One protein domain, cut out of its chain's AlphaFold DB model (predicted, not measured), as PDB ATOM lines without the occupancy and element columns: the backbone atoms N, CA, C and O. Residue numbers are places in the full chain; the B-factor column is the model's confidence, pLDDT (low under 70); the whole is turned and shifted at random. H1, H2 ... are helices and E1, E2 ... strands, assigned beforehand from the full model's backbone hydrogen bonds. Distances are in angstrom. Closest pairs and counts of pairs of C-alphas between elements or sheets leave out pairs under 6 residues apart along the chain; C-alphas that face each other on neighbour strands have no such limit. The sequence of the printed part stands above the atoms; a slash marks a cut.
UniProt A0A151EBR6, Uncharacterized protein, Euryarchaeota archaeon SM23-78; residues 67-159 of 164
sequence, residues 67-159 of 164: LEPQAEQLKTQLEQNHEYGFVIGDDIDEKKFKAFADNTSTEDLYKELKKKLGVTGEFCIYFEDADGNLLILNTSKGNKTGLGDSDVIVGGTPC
ATOM      1  N   LEU A  67      89.006 -29.594   0.444       72.31
ATOM      2  CA  LEU A  67      88.469 -28.350  -0.114       72.31
ATOM      3  C   LEU A  67      88.723 -28.235  -1.612       72.31
ATOM      4  O   LEU A  67      87.828 -27.835  -2.341       72.31
ATOM      5  N   GLU A  68      89.913 -28.611  -2.073       79.06
ATOM      6  CA  GLU A  68      90.276 -28.567  -3.492       79.06
ATOM      7  C   GLU A  68      89.350 -29.439  -4.365       79.06
ATOM      8  O   GLU A  68      88.725 -28.893  -5.278       79.06
ATOM      9  N   PRO A  69      89.117 -30.734  -4.057       82.62
ATOM     10  CA  PRO A  69      88.162 -31.533  -4.825       82.62
ATOM     11  C   PRO A  69      86.713 -31.044  -4.675       82.62
ATOM     12  O   PRO A  69      85.925 -31.168  -5.612       82.62
ATOM     13  N   GLN A  70      86.340 -30.457  -3.530       79.75
ATOM     14  CA  GLN A  70      85.018 -29.837  -3.366       79.75
ATOM     15  C   GLN A  70      84.864 -28.572  -4.221       79.75
ATOM     16  O   GLN A  70      83.791 -28.352  -4.778       79.75
ATOM     17  N   ALA A  71      85.916 -27.765  -4.359       81.50
ATOM     18  CA  ALA A  71      85.930 -26.574  -5.202       81.50
ATOM     19  C   ALA A  71      85.879 -26.937  -6.694       81.50
ATOM     20  O   ALA A  71      85.174 -26.291  -7.466       81.50
ATOM     21  N   GLU A  72      86.557 -28.010  -7.105       84.62
ATOM     22  CA  GLU A  72      86.484 -28.513  -8.479       84.62
ATOM     23  C   GLU A  72      85.093 -29.081  -8.806       84.62
ATOM     24  O   GLU A  72      84.513 -28.785  -9.856       84.62
ATOM     25  N   GLN A  73      84.501 -29.827  -7.868       85.69
ATOM     26  CA  GLN A  73      83.121 -30.289  -7.984       85.69
ATOM     27  C   GLN A  73      82.140 -29.107  -8.052       85.69
ATOM     28  O   GLN A  73      81.210 -29.128  -8.861       85.69
ATOM     29  N   LEU A  74      82.368 -28.065  -7.247       84.94
ATOM     30  CA  LEU A  74      81.593 -26.827  -7.260       84.94
ATOM     31  C   LEU A  74      81.659 -26.141  -8.627       84.94
ATOM     32  O   LEU A  74      80.612 -25.844  -9.200       84.94
ATOM     33  N   LYS A  75      82.868 -25.937  -9.171       85.94
ATOM     34  CA  LYS A  75      83.069 -25.348 -10.505       85.94
ATOM     35  C   LYS A  75      82.312 -26.155 -11.562       85.94
ATOM     36  O   LYS A  75      81.497 -25.603 -12.294       85.94
ATOM     37  N   THR A  76      82.483 -27.475 -11.548       87.38
ATOM     38  CA  THR A  76      81.820 -28.391 -12.487       87.38
ATOM     39  C   THR A  76      80.294 -28.278 -12.421       87.38
ATOM     40  O   THR A  76      79.617 -28.244 -13.447       87.38
ATOM     41  N   GLN A  77      79.721 -28.190 -11.220       85.94
ATOM     42  CA  GLN A  77      78.274 -28.051 -11.055       85.94
ATOM     43  C   GLN A  77      77.759 -26.670 -11.469       85.94
ATOM     44  O   GLN A  77      76.675 -26.583 -12.042       85.94
ATOM     45  N   LEU A  78      78.522 -25.604 -11.224       85.00
ATOM     46  CA  LEU A  78      78.181 -24.251 -11.674       85.00
ATOM     47  C   LEU A  78      78.300 -24.075 -13.196       85.00
ATOM     48  O   LEU A  78      77.653 -23.188 -13.748       85.00
ATOM     49  N   GLU A  79      79.078 -24.914 -13.877       88.12
ATOM     50  CA  GLU A  79      79.157 -24.943 -15.342       88.12
ATOM     51  C   GLU A  79      78.047 -25.792 -15.973       88.12
ATOM     52  O   GLU A  79      77.426 -25.404 -16.963       88.12
ATOM     53  N   GLN A  80      77.788 -26.975 -15.412       86.69
ATOM     54  CA  GLN A  80      76.896 -27.963 -16.026       86.69
ATOM     55  C   GLN A  80      75.419 -27.754 -15.684       86.69
ATOM     56  O   GLN A  80      74.545 -28.284 -16.375       86.69
ATOM     57  N   ASN A  81      75.102 -27.025 -14.610       83.25
ATOM     58  CA  ASN A  81      73.721 -26.897 -14.173       83.25
ATOM     59  C   ASN A  81      72.953 -25.811 -14.943       83.25
ATOM     60  O   ASN A  81      73.298 -24.638 -14.917       83.25
ATOM     61  N   HIS A  82      71.840 -26.174 -15.575       76.44
ATOM     62  CA  HIS A  82      71.030 -25.218 -16.337       76.44
ATOM     63  C   HIS A  82      70.189 -24.253 -15.482       76.44
ATOM     64  O   HIS A  82      69.787 -23.207 -15.986       76.44
ATOM     65  N   GLU A  83      69.895 -24.601 -14.227       73.06
ATOM     66  CA  GLU A  83      69.011 -23.836 -13.337       73.06
ATOM     67  C   GLU A  83      69.778 -22.778 -12.536       73.06
ATOM     68  O   GLU A  83      69.307 -21.653 -12.392       73.06
ATOM     69  N   TYR A  84      70.960 -23.133 -12.028       75.88
ATOM     70  CA  TYR A  84      71.785 -22.258 -11.186       75.88
ATOM     71  C   TYR A  84      73.223 -22.095 -11.687       75.88
ATOM     72  O   TYR A  84      74.027 -21.438 -11.030       75.88
ATOM     73  N   GLY A  85      73.558 -22.676 -12.837       82.38
ATOM     74  CA  GLY A  85      74.862 -22.498 -13.451       82.38
ATOM     75  C   GLY A  85      74.959 -21.181 -14.208       82.38
ATOM     76  O   GLY A  85      74.175 -20.885 -15.119       82.38
ATOM     77  N   PHE A  86      75.932 -20.380 -13.801       85.69
ATOM     78  CA  PHE A  86      76.255 -19.078 -14.381       85.69
ATOM     79  C   PHE A  86      77.711 -19.004 -14.857       85.69
ATOM     80  O   PHE A  86      78.129 -17.951 -15.326       85.69
ATOM     81  N   VAL A  87      78.472 -20.096 -14.750       85.62
ATOM     82  CA  VAL A  87      79.858 -20.184 -15.227       85.62
ATOM     83  C   VAL A  87      79.856 -20.807 -16.624       85.62
ATOM     84  O   VAL A  87      79.182 -21.810 -16.858       85.62
ATOM     85  N   ILE A  88      80.569 -20.199 -17.571       85.31
ATOM     86  CA  ILE A  88      80.719 -20.676 -18.950       85.31
ATOM     87  C   ILE A  88      82.219 -20.731 -19.260       85.31
ATOM     88  O   ILE A  88      82.802 -19.770 -19.757       85.31
ATOM     89  N   GLY A  89      82.847 -21.870 -18.962       83.75
ATOM     90  CA  GLY A  89      84.302 -22.005 -19.044       83.75
ATOM     91  C   GLY A  89      84.980 -21.130 -17.994       83.75
ATOM     92  O   GLY A  89      84.742 -21.306 -16.802       83.75
ATOM     93  N   ASP A  90      85.793 -20.172 -18.434       81.12
ATOM     94  CA  ASP A  90      86.444 -19.200 -17.543       81.12
ATOM     95  C   ASP A  90      85.706 -17.847 -17.494       81.12
ATOM     96  O   ASP A  90      86.138 -16.933 -16.795       81.12
ATOM     97  N   ASP A  91      84.569 -17.734 -18.190       82.19
ATOM     98  CA  ASP A  91      83.711 -16.550 -18.196       82.19
ATOM     99  C   ASP A  91      82.454 -16.748 -17.336       82.19
ATOM    100  O   ASP A  91      82.024 -17.864 -17.028       82.19
ATOM    101  N   ILE A  92      81.812 -15.637 -16.973       84.12
ATOM    102  CA  ILE A  92      80.562 -15.617 -16.204       84.12
ATOM    103  C   ILE A  92      79.442 -15.068 -17.082       84.12
ATOM    104  O   ILE A  92      79.564 -14.005 -17.690       84.12
ATOM    105  N   ASP A  93      78.302 -15.753 -17.101       87.19
ATOM    106  CA  ASP A  93      77.067 -15.205 -17.655       87.19
ATOM    107  C   ASP A  93      76.478 -14.193 -16.664       87.19
ATOM    108  O   ASP A  93      75.711 -14.542 -15.762       87.19
ATOM    109  N   GLU A  94      76.839 -12.919 -16.834       81.19
ATOM    110  CA  GLU A  94      76.420 -11.816 -15.961       81.19
ATOM    111  C   GLU A  94      74.902 -11.753 -15.744       81.19
ATOM    112  O   GLU A  94      74.436 -11.405 -14.656       81.19
ATOM    113  N   LYS A  95      74.100 -12.095 -16.764       83.38
ATOM    114  CA  LYS A  95      72.635 -12.029 -16.670       83.38
ATOM    115  C   LYS A  95      72.102 -13.123 -15.760       83.38
ATOM    116  O   LYS A  95      71.259 -12.842 -14.906       83.38
ATOM    117  N   LYS A  96      72.590 -14.355 -15.929       84.12
ATOM    118  CA  LYS A  96      72.227 -15.478 -15.053       84.12
ATOM    119  C   LYS A  96      72.751 -15.272 -13.645       84.12
ATOM    120  O   LYS A  96      72.011 -15.497 -12.693       84.12
ATOM    121  N   PHE A  97      73.985 -14.792 -13.519       82.94
ATOM    122  CA  PHE A  97      74.590 -14.484 -12.236       82.94
ATOM    123  C   PHE A  97      73.770 -13.443 -11.467       82.94
ATOM    124  O   PHE A  97      73.411 -13.657 -10.312       82.94
ATOM    125  N   LYS A  98      73.401 -12.338 -12.122       80.50
ATOM    126  CA  LYS A  98      72.591 -11.289 -11.501       80.50
ATOM    127  C   LYS A  98      71.203 -11.793 -11.112       80.50
ATOM    128  O   LYS A  98      70.757 -11.538  -9.999       80.50
ATOM    129  N   ALA A  99      70.551 -12.562 -11.986       81.44
ATOM    130  CA  ALA A  99      69.276 -13.196 -11.664       81.44
ATOM    131  C   ALA A  99      69.401 -14.135 -10.451       81.44
ATOM    132  O   ALA A  99      68.543 -14.127  -9.576       81.44
ATOM    133  N   PHE A 100      70.481 -14.908 -10.364       80.19
ATOM    134  CA  PHE A 100      70.756 -15.786  -9.231       80.19
ATOM    135  C   PHE A 100      70.990 -14.997  -7.931       80.19
ATOM    136  O   PHE A 100      70.408 -15.320  -6.898       80.19
ATOM    137  N   ALA A 101      71.776 -13.921  -7.989       78.50
ATOM    138  CA  ALA A 101      72.096 -13.083  -6.835       78.50
ATOM    139  C   ALA A 101      70.902 -12.251  -6.322       78.50
ATOM    140  O   ALA A 101      70.792 -12.018  -5.116       78.50
ATOM    141  N   ASP A 102      70.014 -11.796  -7.212       77.62
ATOM    142  CA  ASP A 102      68.869 -10.945  -6.859       77.62
ATOM    143  C   ASP A 102      67.639 -11.751  -6.382       77.62
ATOM    144  O   ASP A 102      66.864 -11.252  -5.562       77.62
ATOM    145  N   ASN A 103      67.451 -12.994  -6.848       68.38
ATOM    146  CA  ASN A 103      66.221 -13.767  -6.608       68.38
ATOM    147  C   ASN A 103      66.097 -14.390  -5.207       68.38
ATOM    148  O   ASN A 103      65.038 -14.929  -4.876       68.38
ATOM    149  N   THR A 104      67.124 -14.343  -4.358       57.25
ATOM    150  CA  THR A 104      67.079 -15.039  -3.063       57.25
ATOM    151  C   THR A 104      67.776 -14.234  -1.962       57.25
ATOM    152  O   THR A 104      68.696 -13.446  -2.188       57.25
ATOM    153  N   SER A 105      67.296 -14.350  -0.725       62.16
ATOM    154  CA  SER A 105      68.015 -13.835   0.447       62.16
ATOM    155  C   SER A 105      69.349 -14.556   0.587       62.16
ATOM    156  O   SER A 105      69.387 -15.766   0.424       62.16
ATOM    157  N   THR A 106      70.439 -13.829   0.854       65.50
ATOM    158  CA  THR A 106      71.809 -14.373   0.781       65.50
ATOM    159  C   THR A 106      71.989 -15.628   1.633       65.50
ATOM    160  O   THR A 106      72.639 -16.567   1.197       65.50
ATOM    161  N   GLU A 107      71.359 -15.674   2.809       69.31
ATOM    162  CA  GLU A 107      71.414 -16.843   3.692       69.31
ATOM    163  C   GLU A 107      70.625 -18.045   3.164       69.31
ATOM    164  O   GLU A 107      71.079 -19.182   3.280       69.31
ATOM    165  N   ASP A 108      69.446 -17.808   2.591       73.25
ATOM    166  CA  ASP A 108      68.612 -18.877   2.040       73.25
ATOM    167  C   ASP A 108      69.227 -19.410   0.743       73.25
ATOM    168  O   ASP A 108      69.328 -20.622   0.570       73.25
ATOM    169  N   LEU A 109      69.746 -18.511  -0.105       74.25
ATOM    170  CA  LEU A 109      70.515 -18.842  -1.303       74.25
ATOM    171  C   LEU A 109      71.698 -19.721  -0.934       74.25
ATOM    172  O   LEU A 109      71.915 -20.751  -1.554       74.25
ATOM    173  N   TYR A 110      72.446 -19.324   0.093       80.88
ATOM    174  CA  TYR A 110      73.615 -20.053   0.539       80.88
ATOM    175  C   TYR A 110      73.255 -21.462   1.018       80.88
ATOM    176  O   TYR A 110      73.841 -22.438   0.556       80.88
ATOM    177  N   LYS A 111      72.240 -21.595   1.882       83.38
ATOM    178  CA  LYS A 111      71.778 -22.899   2.387       83.38
ATOM    179  C   LYS A 111      71.243 -23.791   1.267       83.38
ATOM    180  O   LYS A 111      71.537 -24.989   1.243       83.38
ATOM    181  N   GLU A 112      70.473 -23.230   0.339       82.38
ATOM    182  CA  GLU A 112      69.962 -23.962  -0.820       82.38
ATOM    183  C   GLU A 112      71.079 -24.375  -1.771       82.38
ATOM    184  O   GLU A 112      71.111 -25.527  -2.194       82.38
ATOM    185  N   LEU A 113      72.008 -23.469  -2.071       80.94
ATOM    186  CA  LEU A 113      73.150 -23.709  -2.941       80.94
ATOM    187  C   LEU A 113      74.049 -24.790  -2.332       80.94
ATOM    188  O   LEU A 113      74.296 -25.804  -2.975       80.94
ATOM    189  N   LYS A 114      74.407 -24.670  -1.050       84.38
ATOM    190  CA  LYS A 114      75.149 -25.685  -0.288       84.38
ATOM    191  C   LYS A 114      74.488 -27.064  -0.375       84.38
ATOM    192  O   LYS A 114      75.154 -28.059  -0.662       84.38
ATOM    193  N   LYS A 115      73.160 -27.123  -0.220       85.12
ATOM    194  CA  LYS A 115      72.382 -28.366  -0.336       85.12
ATOM    195  C   LYS A 115      72.330 -28.912  -1.766       85.12
ATOM    196  O   LYS A 115      72.464 -30.121  -1.941       85.12
ATOM    197  N   LYS A 116      72.113 -28.058  -2.771       81.88
ATOM    198  CA  LYS A 116      72.043 -28.447  -4.191       81.88
ATOM    199  C   LYS A 116      73.394 -28.942  -4.703       81.88
ATOM    200  O   LYS A 116      73.422 -29.871  -5.504       81.88
ATOM    201  N   LEU A 117      74.485 -28.360  -4.210       79.00
ATOM    202  CA  LEU A 117      75.837 -28.720  -4.618       79.00
ATOM    203  C   LEU A 117      76.404 -29.927  -3.851       79.00
ATOM    204  O   LEU A 117      77.335 -30.591  -4.304       79.00
ATOM    205  N   GLY A 118      75.832 -30.238  -2.684       81.50
ATOM    206  CA  GLY A 118      76.316 -31.314  -1.817       81.50
ATOM    207  C   GLY A 118      77.615 -30.964  -1.088       81.50
ATOM    208  O   GLY A 118      78.340 -31.863  -0.666       81.50
ATOM    209  N   VAL A 119      77.912 -29.671  -0.939       80.94
ATOM    210  CA  VAL A 119      79.098 -29.185  -0.227       80.94
ATOM    211  C   VAL A 119      78.805 -29.185   1.271       80.94
ATOM    212  O   VAL A 119      77.775 -28.683   1.721       80.94
ATOM    213  N   THR A 120      79.699 -29.769   2.064       80.25
ATOM    214  CA  THR A 120      79.560 -29.818   3.528       80.25
ATOM    215  C   THR A 120      80.276 -28.660   4.215       80.25
ATOM    216  O   THR A 120      79.808 -28.195   5.255       80.25
ATOM    217  N   GLY A 121      81.375 -28.183   3.626       81.56
ATOM    218  CA  GLY A 121      82.159 -27.058   4.127       81.56
ATOM    219  C   GLY A 121      81.472 -25.706   3.945       81.56
ATOM    220  O   GLY A 121      80.513 -25.575   3.181       81.56
ATOM    221  N   GLU A 122      81.972 -24.703   4.667       86.62
ATOM    222  CA  GLU A 122      81.626 -23.313   4.384       86.62
ATOM    223  C   GLU A 122      82.396 -22.822   3.153       86.62
ATOM    224  O   GLU A 122      83.575 -23.146   2.994       86.62
ATOM    225  N   PHE A 123      81.740 -22.071   2.265       86.94
ATOM    226  CA  PHE A 123      82.372 -21.580   1.040       86.94
ATOM    227  C   PHE A 123      81.946 -20.153   0.695       86.94
ATOM    228  O   PHE A 123      80.877 -19.681   1.083       86.94
ATOM    229  N   CYS A 124      82.798 -19.487  -0.085       88.44
ATOM    230  CA  CYS A 124      82.525 -18.199  -0.699       88.44
ATOM    231  C   CYS A 124      82.891 -18.249  -2.179       88.44
ATOM    232  O   CYS A 124      84.002 -18.641  -2.533       88.44
ATOM    233  N   ILE A 125      81.960 -17.832  -3.029       87.00
ATOM    234  CA  ILE A 125      82.180 -17.604  -4.455       87.00
ATOM    235  C   ILE A 125      82.450 -16.113  -4.631       87.00
ATOM    236  O   ILE A 125      81.580 -15.285  -4.357       87.00
ATOM    237  N   TYR A 126      83.648 -15.779  -5.087       89.50
ATOM    238  CA  TYR A 126      84.067 -14.420  -5.411       89.50
ATOM    239  C   TYR A 126      84.702 -14.405  -6.800       89.50
ATOM    240  O   TYR A 126      85.006 -15.459  -7.362       89.50
ATOM    241  N   PHE A 127      84.876 -13.209  -7.352       88.12
ATOM    242  CA  PHE A 127      85.474 -13.027  -8.666       88.12
ATOM    243  C   PHE A 127      86.660 -12.085  -8.568       88.12
ATOM    244  O   PHE A 127      86.604 -11.084  -7.853       88.12
ATOM    245  N   GLU A 128      87.706 -12.417  -9.308       89.69
ATOM    246  CA  GLU A 128      88.909 -11.613  -9.444       89.69
ATOM    247  C   GLU A 128      89.083 -11.226 -10.910       89.69
ATOM    248  O   GLU A 128      88.740 -11.995 -11.812       89.69
ATOM    249  N   ASP A 129      89.575 -10.014 -11.149       88.62
ATOM    250  CA  ASP A 129      90.001  -9.599 -12.481       88.62
ATOM    251  C   ASP A 129      91.387 -10.175 -12.838       88.62
ATOM    252  O   ASP A 129      92.038 -10.857 -12.044       88.62
ATOM    253  N   ALA A 130      91.857  -9.894 -14.055       91.38
ATOM    254  CA  ALA A 130      93.163 -10.357 -14.530       91.38
ATOM    255  C   ALA A 130      94.354  -9.796 -13.726       91.38
ATOM    256  O   ALA A 130      95.448 -10.359 -13.788       91.38
ATOM    257  N   ASP A 131      94.147  -8.707 -12.984       93.38
ATOM    258  CA  ASP A 131      95.143  -8.071 -12.126       93.38
ATOM    259  C   ASP A 131      95.071  -8.596 -10.673       93.38
ATOM    260  O   ASP A 131      95.877  -8.196  -9.829       93.38
ATOM    261  N   GLY A 132      94.139  -9.513 -10.377       89.19
ATOM    262  CA  GLY A 132      93.917 -10.091  -9.051       89.19
ATOM    263  C   GLY A 132      93.093  -9.204  -8.112       89.19
ATOM    264  O   GLY A 132      93.122  -9.402  -6.897       89.19
ATOM    265  N   ASN A 133      92.377  -8.203  -8.631       90.31
ATOM    266  CA  ASN A 133      91.489  -7.377  -7.817       90.31
ATOM    267  C   ASN A 133      90.118  -8.034  -7.677       90.31
ATOM    268  O   ASN A 133      89.530  -8.508  -8.650       90.31
ATOM    269  N   LEU A 134      89.561  -7.974  -6.468       88.38
ATOM    270  CA  LEU A 134      88.213  -8.459  -6.189       88.38
ATOM    271  C   LEU A 134      87.160  -7.596  -6.887       88.38
ATOM    272  O   LEU A 134      87.058  -6.387  -6.653       88.38
ATOM    273  N   LEU A 135      86.326  -8.239  -7.697       87.56
ATOM    274  CA  LEU A 135      85.197  -7.604  -8.358       87.56
ATOM    275  C   LEU A 135      84.022  -7.469  -7.389       87.56
ATOM    276  O   LEU A 135      83.491  -8.447  -6.863       87.56
ATOM    277  N   ILE A 136      83.589  -6.227  -7.176       87.69
ATOM    278  CA  ILE A 136      82.458  -5.919  -6.303       87.69
ATOM    279  C   ILE A 136      81.140  -6.157  -7.039       87.69
ATOM    280  O   ILE A 136      80.871  -5.594  -8.101       87.69
ATOM    281  N   LEU A 137      80.285  -6.967  -6.427       85.06
ATOM    282  CA  LEU A 137      78.978  -7.333  -6.941       85.06
ATOM    283  C   LEU A 137      77.935  -6.291  -6.539       85.06
ATOM    284  O   LEU A 137      77.534  -6.210  -5.376       85.06
ATOM    285  N   ASN A 138      77.454  -5.525  -7.515       85.50
ATOM    286  CA  ASN A 138      76.371  -4.562  -7.319       85.50
ATOM    287  C   ASN A 138      75.018  -5.283  -7.382       85.50
ATOM    288  O   ASN A 138      74.474  -5.518  -8.465       85.50
ATOM    289  N   THR A 139      74.474  -5.640  -6.219       80.62
ATOM    290  CA  THR A 139      73.158  -6.287  -6.098       80.62
ATOM    291  C   THR A 139      72.086  -5.282  -5.697       80.62
ATOM    292  O   THR A 139      72.383  -4.204  -5.179       80.62
ATOM    293  N   SER A 140      70.814  -5.657  -5.837       79.62
ATOM    294  CA  SER A 140      69.691  -4.825  -5.371       79.62
ATOM    295  C   SER A 140      69.729  -4.529  -3.857       79.62
ATOM    296  O   SER A 140      69.053  -3.621  -3.383       79.62
ATOM    297  N   LYS A 141      70.523  -5.293  -3.090       76.75
ATOM    298  CA  LYS A 141      70.704  -5.173  -1.632       76.75
ATOM    299  C   LYS A 141      72.001  -4.451  -1.239       76.75
ATOM    300  O   LYS A 141      72.340  -4.434  -0.059       76.75
ATOM    301  N   GLY A 142      72.722  -3.888  -2.208       84.25
ATOM    302  CA  GLY A 142      74.002  -3.211  -2.012       84.25
ATOM    303  C   GLY A 142      75.184  -3.956  -2.631       84.25
ATOM    304  O   GLY A 142      75.029  -4.980  -3.308       84.25
ATOM    305  N   ASN A 143      76.367  -3.408  -2.388       87.81
ATOM    306  CA  ASN A 143      77.632  -3.885  -2.931       87.81
ATOM    307  C   ASN A 143      78.165  -5.029  -2.069       87.81
ATOM    308  O   ASN A 143      78.177  -4.898  -0.852       87.81
ATOM    309  N   LYS A 144      78.601  -6.139  -2.666       87.12
ATOM    310  CA  LYS A 144      79.102  -7.321  -1.940       87.12
ATOM    311  C   LYS A 144      80.401  -7.834  -2.551       87.12
ATOM    312  O   LYS A 144      80.604  -7.689  -3.750       87.12
ATOM    313  N   THR A 145      81.250  -8.476  -1.754       87.62
ATOM    314  CA  THR A 145      82.512  -9.087  -2.223       87.62
ATOM    315  C   THR A 145      82.338 -10.481  -2.830       87.62
ATOM    316  O   THR A 145      83.228 -10.964  -3.519       87.62
ATOM    317  N   GLY A 146      81.200 -11.138  -2.588       88.44
ATOM    318  CA  GLY A 146      80.946 -12.498  -3.058       88.44
ATOM    319  C   GLY A 146      79.590 -13.048  -2.621       88.44
ATOM    320  O   GLY A 146      78.794 -12.352  -1.981       88.44
ATOM    321  N   LEU A 147      79.339 -14.312  -2.961       87.19
ATOM    322  CA  LEU A 147      78.177 -15.103  -2.558       87.19
ATOM    323  C   LEU A 147      78.638 -16.281  -1.701       87.19
ATOM    324  O   LEU A 147      79.366 -17.149  -2.181       87.19
ATOM    325  N   GLY A 148      78.204 -16.340  -0.449       87.69
ATOM    326  CA  GLY A 148      78.640 -17.399   0.449       87.69
ATOM    327  C   GLY A 148      78.362 -17.101   1.908       87.69
ATOM    328  O   GLY A 148      77.555 -16.227   2.232       87.69
ATOM    329  N   ASP A 149      79.061 -17.846   2.753       87.62
ATOM    330  CA  ASP A 149      79.001 -17.716   4.201       87.62
ATOM    331  C   ASP A 149      79.757 -16.477   4.705       87.62
ATOM    332  O   ASP A 149      80.859 -16.182   4.237       87.62
ATOM    333  N   SER A 150      79.186 -15.756   5.673       89.06
ATOM    334  CA  SER A 150      79.795 -14.542   6.231       89.06
ATOM    335  C   SER A 150      81.015 -14.788   7.113       89.06
ATOM    336  O   SER A 150      81.785 -13.859   7.342       89.06
ATOM    337  N   ASP A 151      81.219 -16.012   7.589       88.94
ATOM    338  CA  ASP A 151      82.396 -16.375   8.376       88.94
ATOM    339  C   ASP A 151      83.639 -16.547   7.484       88.94
ATOM    340  O   ASP A 151      84.772 -16.556   7.975       88.94
ATOM    341  N   VAL A 152      83.453 -16.633   6.161       87.56
ATOM    342  CA  VAL A 152      84.546 -16.684   5.187       87.56
ATOM    343  C   VAL A 152      84.983 -15.265   4.822       87.56
ATOM    344  O   VAL A 152      84.202 -14.460   4.313       87.56
ATOM    345  N   ILE A 153      86.261 -14.962   5.056       90.38
ATOM    346  CA  ILE A 153      86.853 -13.643   4.800       90.38
ATOM    347  C   ILE A 153      87.577 -13.654   3.452       90.38
ATOM    348  O   ILE A 153      88.503 -14.438   3.250       90.38
ATOM    349  N   VAL A 154      87.206 -12.732   2.563       88.19
ATOM    350  CA  VAL A 154      87.836 -12.533   1.250       88.19
ATOM    351  C   VAL A 154      88.313 -11.086   1.153       88.19
ATOM    352  O   VAL A 154      87.538 -10.152   1.357       88.19
ATOM    353  N   GLY A 155      89.613 -10.880   0.925       84.75
ATOM    354  CA  GLY A 155      90.200  -9.533   0.869       84.75
ATOM    355  C   GLY A 155      89.994  -8.702   2.143       84.75
ATOM    356  O   GLY A 155      89.834  -7.488   2.072       84.75
ATOM    357  N   GLY A 156      89.926  -9.349   3.311       88.44
ATOM    358  CA  GLY A 156      89.672  -8.685   4.598       88.44
ATOM    359  C   GLY A 156      88.206  -8.327   4.870       88.44
ATOM    360  O   GLY A 156      87.922  -7.748   5.915       88.44
ATOM    361  N   THR A 157      87.278  -8.698   3.981       89.88
ATOM    362  CA  THR A 157      85.840  -8.433   4.132       89.88
ATOM    363  C   THR A 157      85.049  -9.745   4.253       89.88
ATOM    364  O   THR A 157      85.359 -10.699   3.536       89.88
ATOM    365  N   PRO A 158      84.025  -9.823   5.124       90.38
ATOM    366  CA  PRO A 158      83.113 -10.966   5.190       90.38
ATOM    367  C   PRO A 158      82.401 -11.217   3.856       90.38
ATOM    368  O   PRO A 158      81.878 -10.284   3.241       90.38
ATOM    369  N   CYS A 159      82.342 -12.469   3.413       89.50
ATOM    370  CA  CYS A 159      81.638 -12.830   2.189       89.50
ATOM    371  C   CYS A 159      80.112 -12.694   2.342       89.50
ATOM    372  O   CYS A 159      79.552 -12.816   3.428       89.50
TER     373      CYS A 159
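This is residues 67 to 159 of the 164 residues of an uncharacterized protein of Euryarchaeota archaeon SM23-78 (UniProt A0A151EBR6). What is the picture? Three helices and a small hairpin, E1 and E2, stand round a middle crossed by loops from residues 118 to 136 and 145 to 159, in a compact whole; the hairpin lies at the outside with E1 near the end of H2, and away from it the end of H3 comes near the middle of H1, nearly squarely. What builds it? The 93 printed residues, under half in named elements, hold H1, H2, H3, E1, E2 in order, mostly helix, with antiparallel strands; radius of gyration 12.5 A, spans 28 by 26 by 26 A.

How do the strands pair? In the hairpin of E1, residues 137 to 139, and E2, residues 142 to 144, N 137 and O 144 are within hydrogen-bond range, 2.8 A. Where are the helices? The closest C-alphas of H2, residues 94 to 102, and E1 are those of Asp 102 and Thr 139, 6.4 A. H1, residues 67 to 80, and H3, residues 106 to 117, are close but not clearly touching, about perpendicular at 88 degrees; closest C-alphas: Leu 74 and Leu 117, 6.6 A. Every O i to N i+4 pair in H1, H2 and H3 is within hydrogen-bond range.

How long are they? From first to last C-alpha, H1 measures 19.7 A, H3 15.8 A and H2 11.9 A. Where are the anchors? C-alpha 67 is at (88.469, -28.350, -0.114), C-alpha 144 at (79.102, -7.321, -1.940).

Which links are long? H1 to H2 and H3 to E1. Is anything uncertain? The printed part has no cut; residues 103 to 107 have pLDDT under 70.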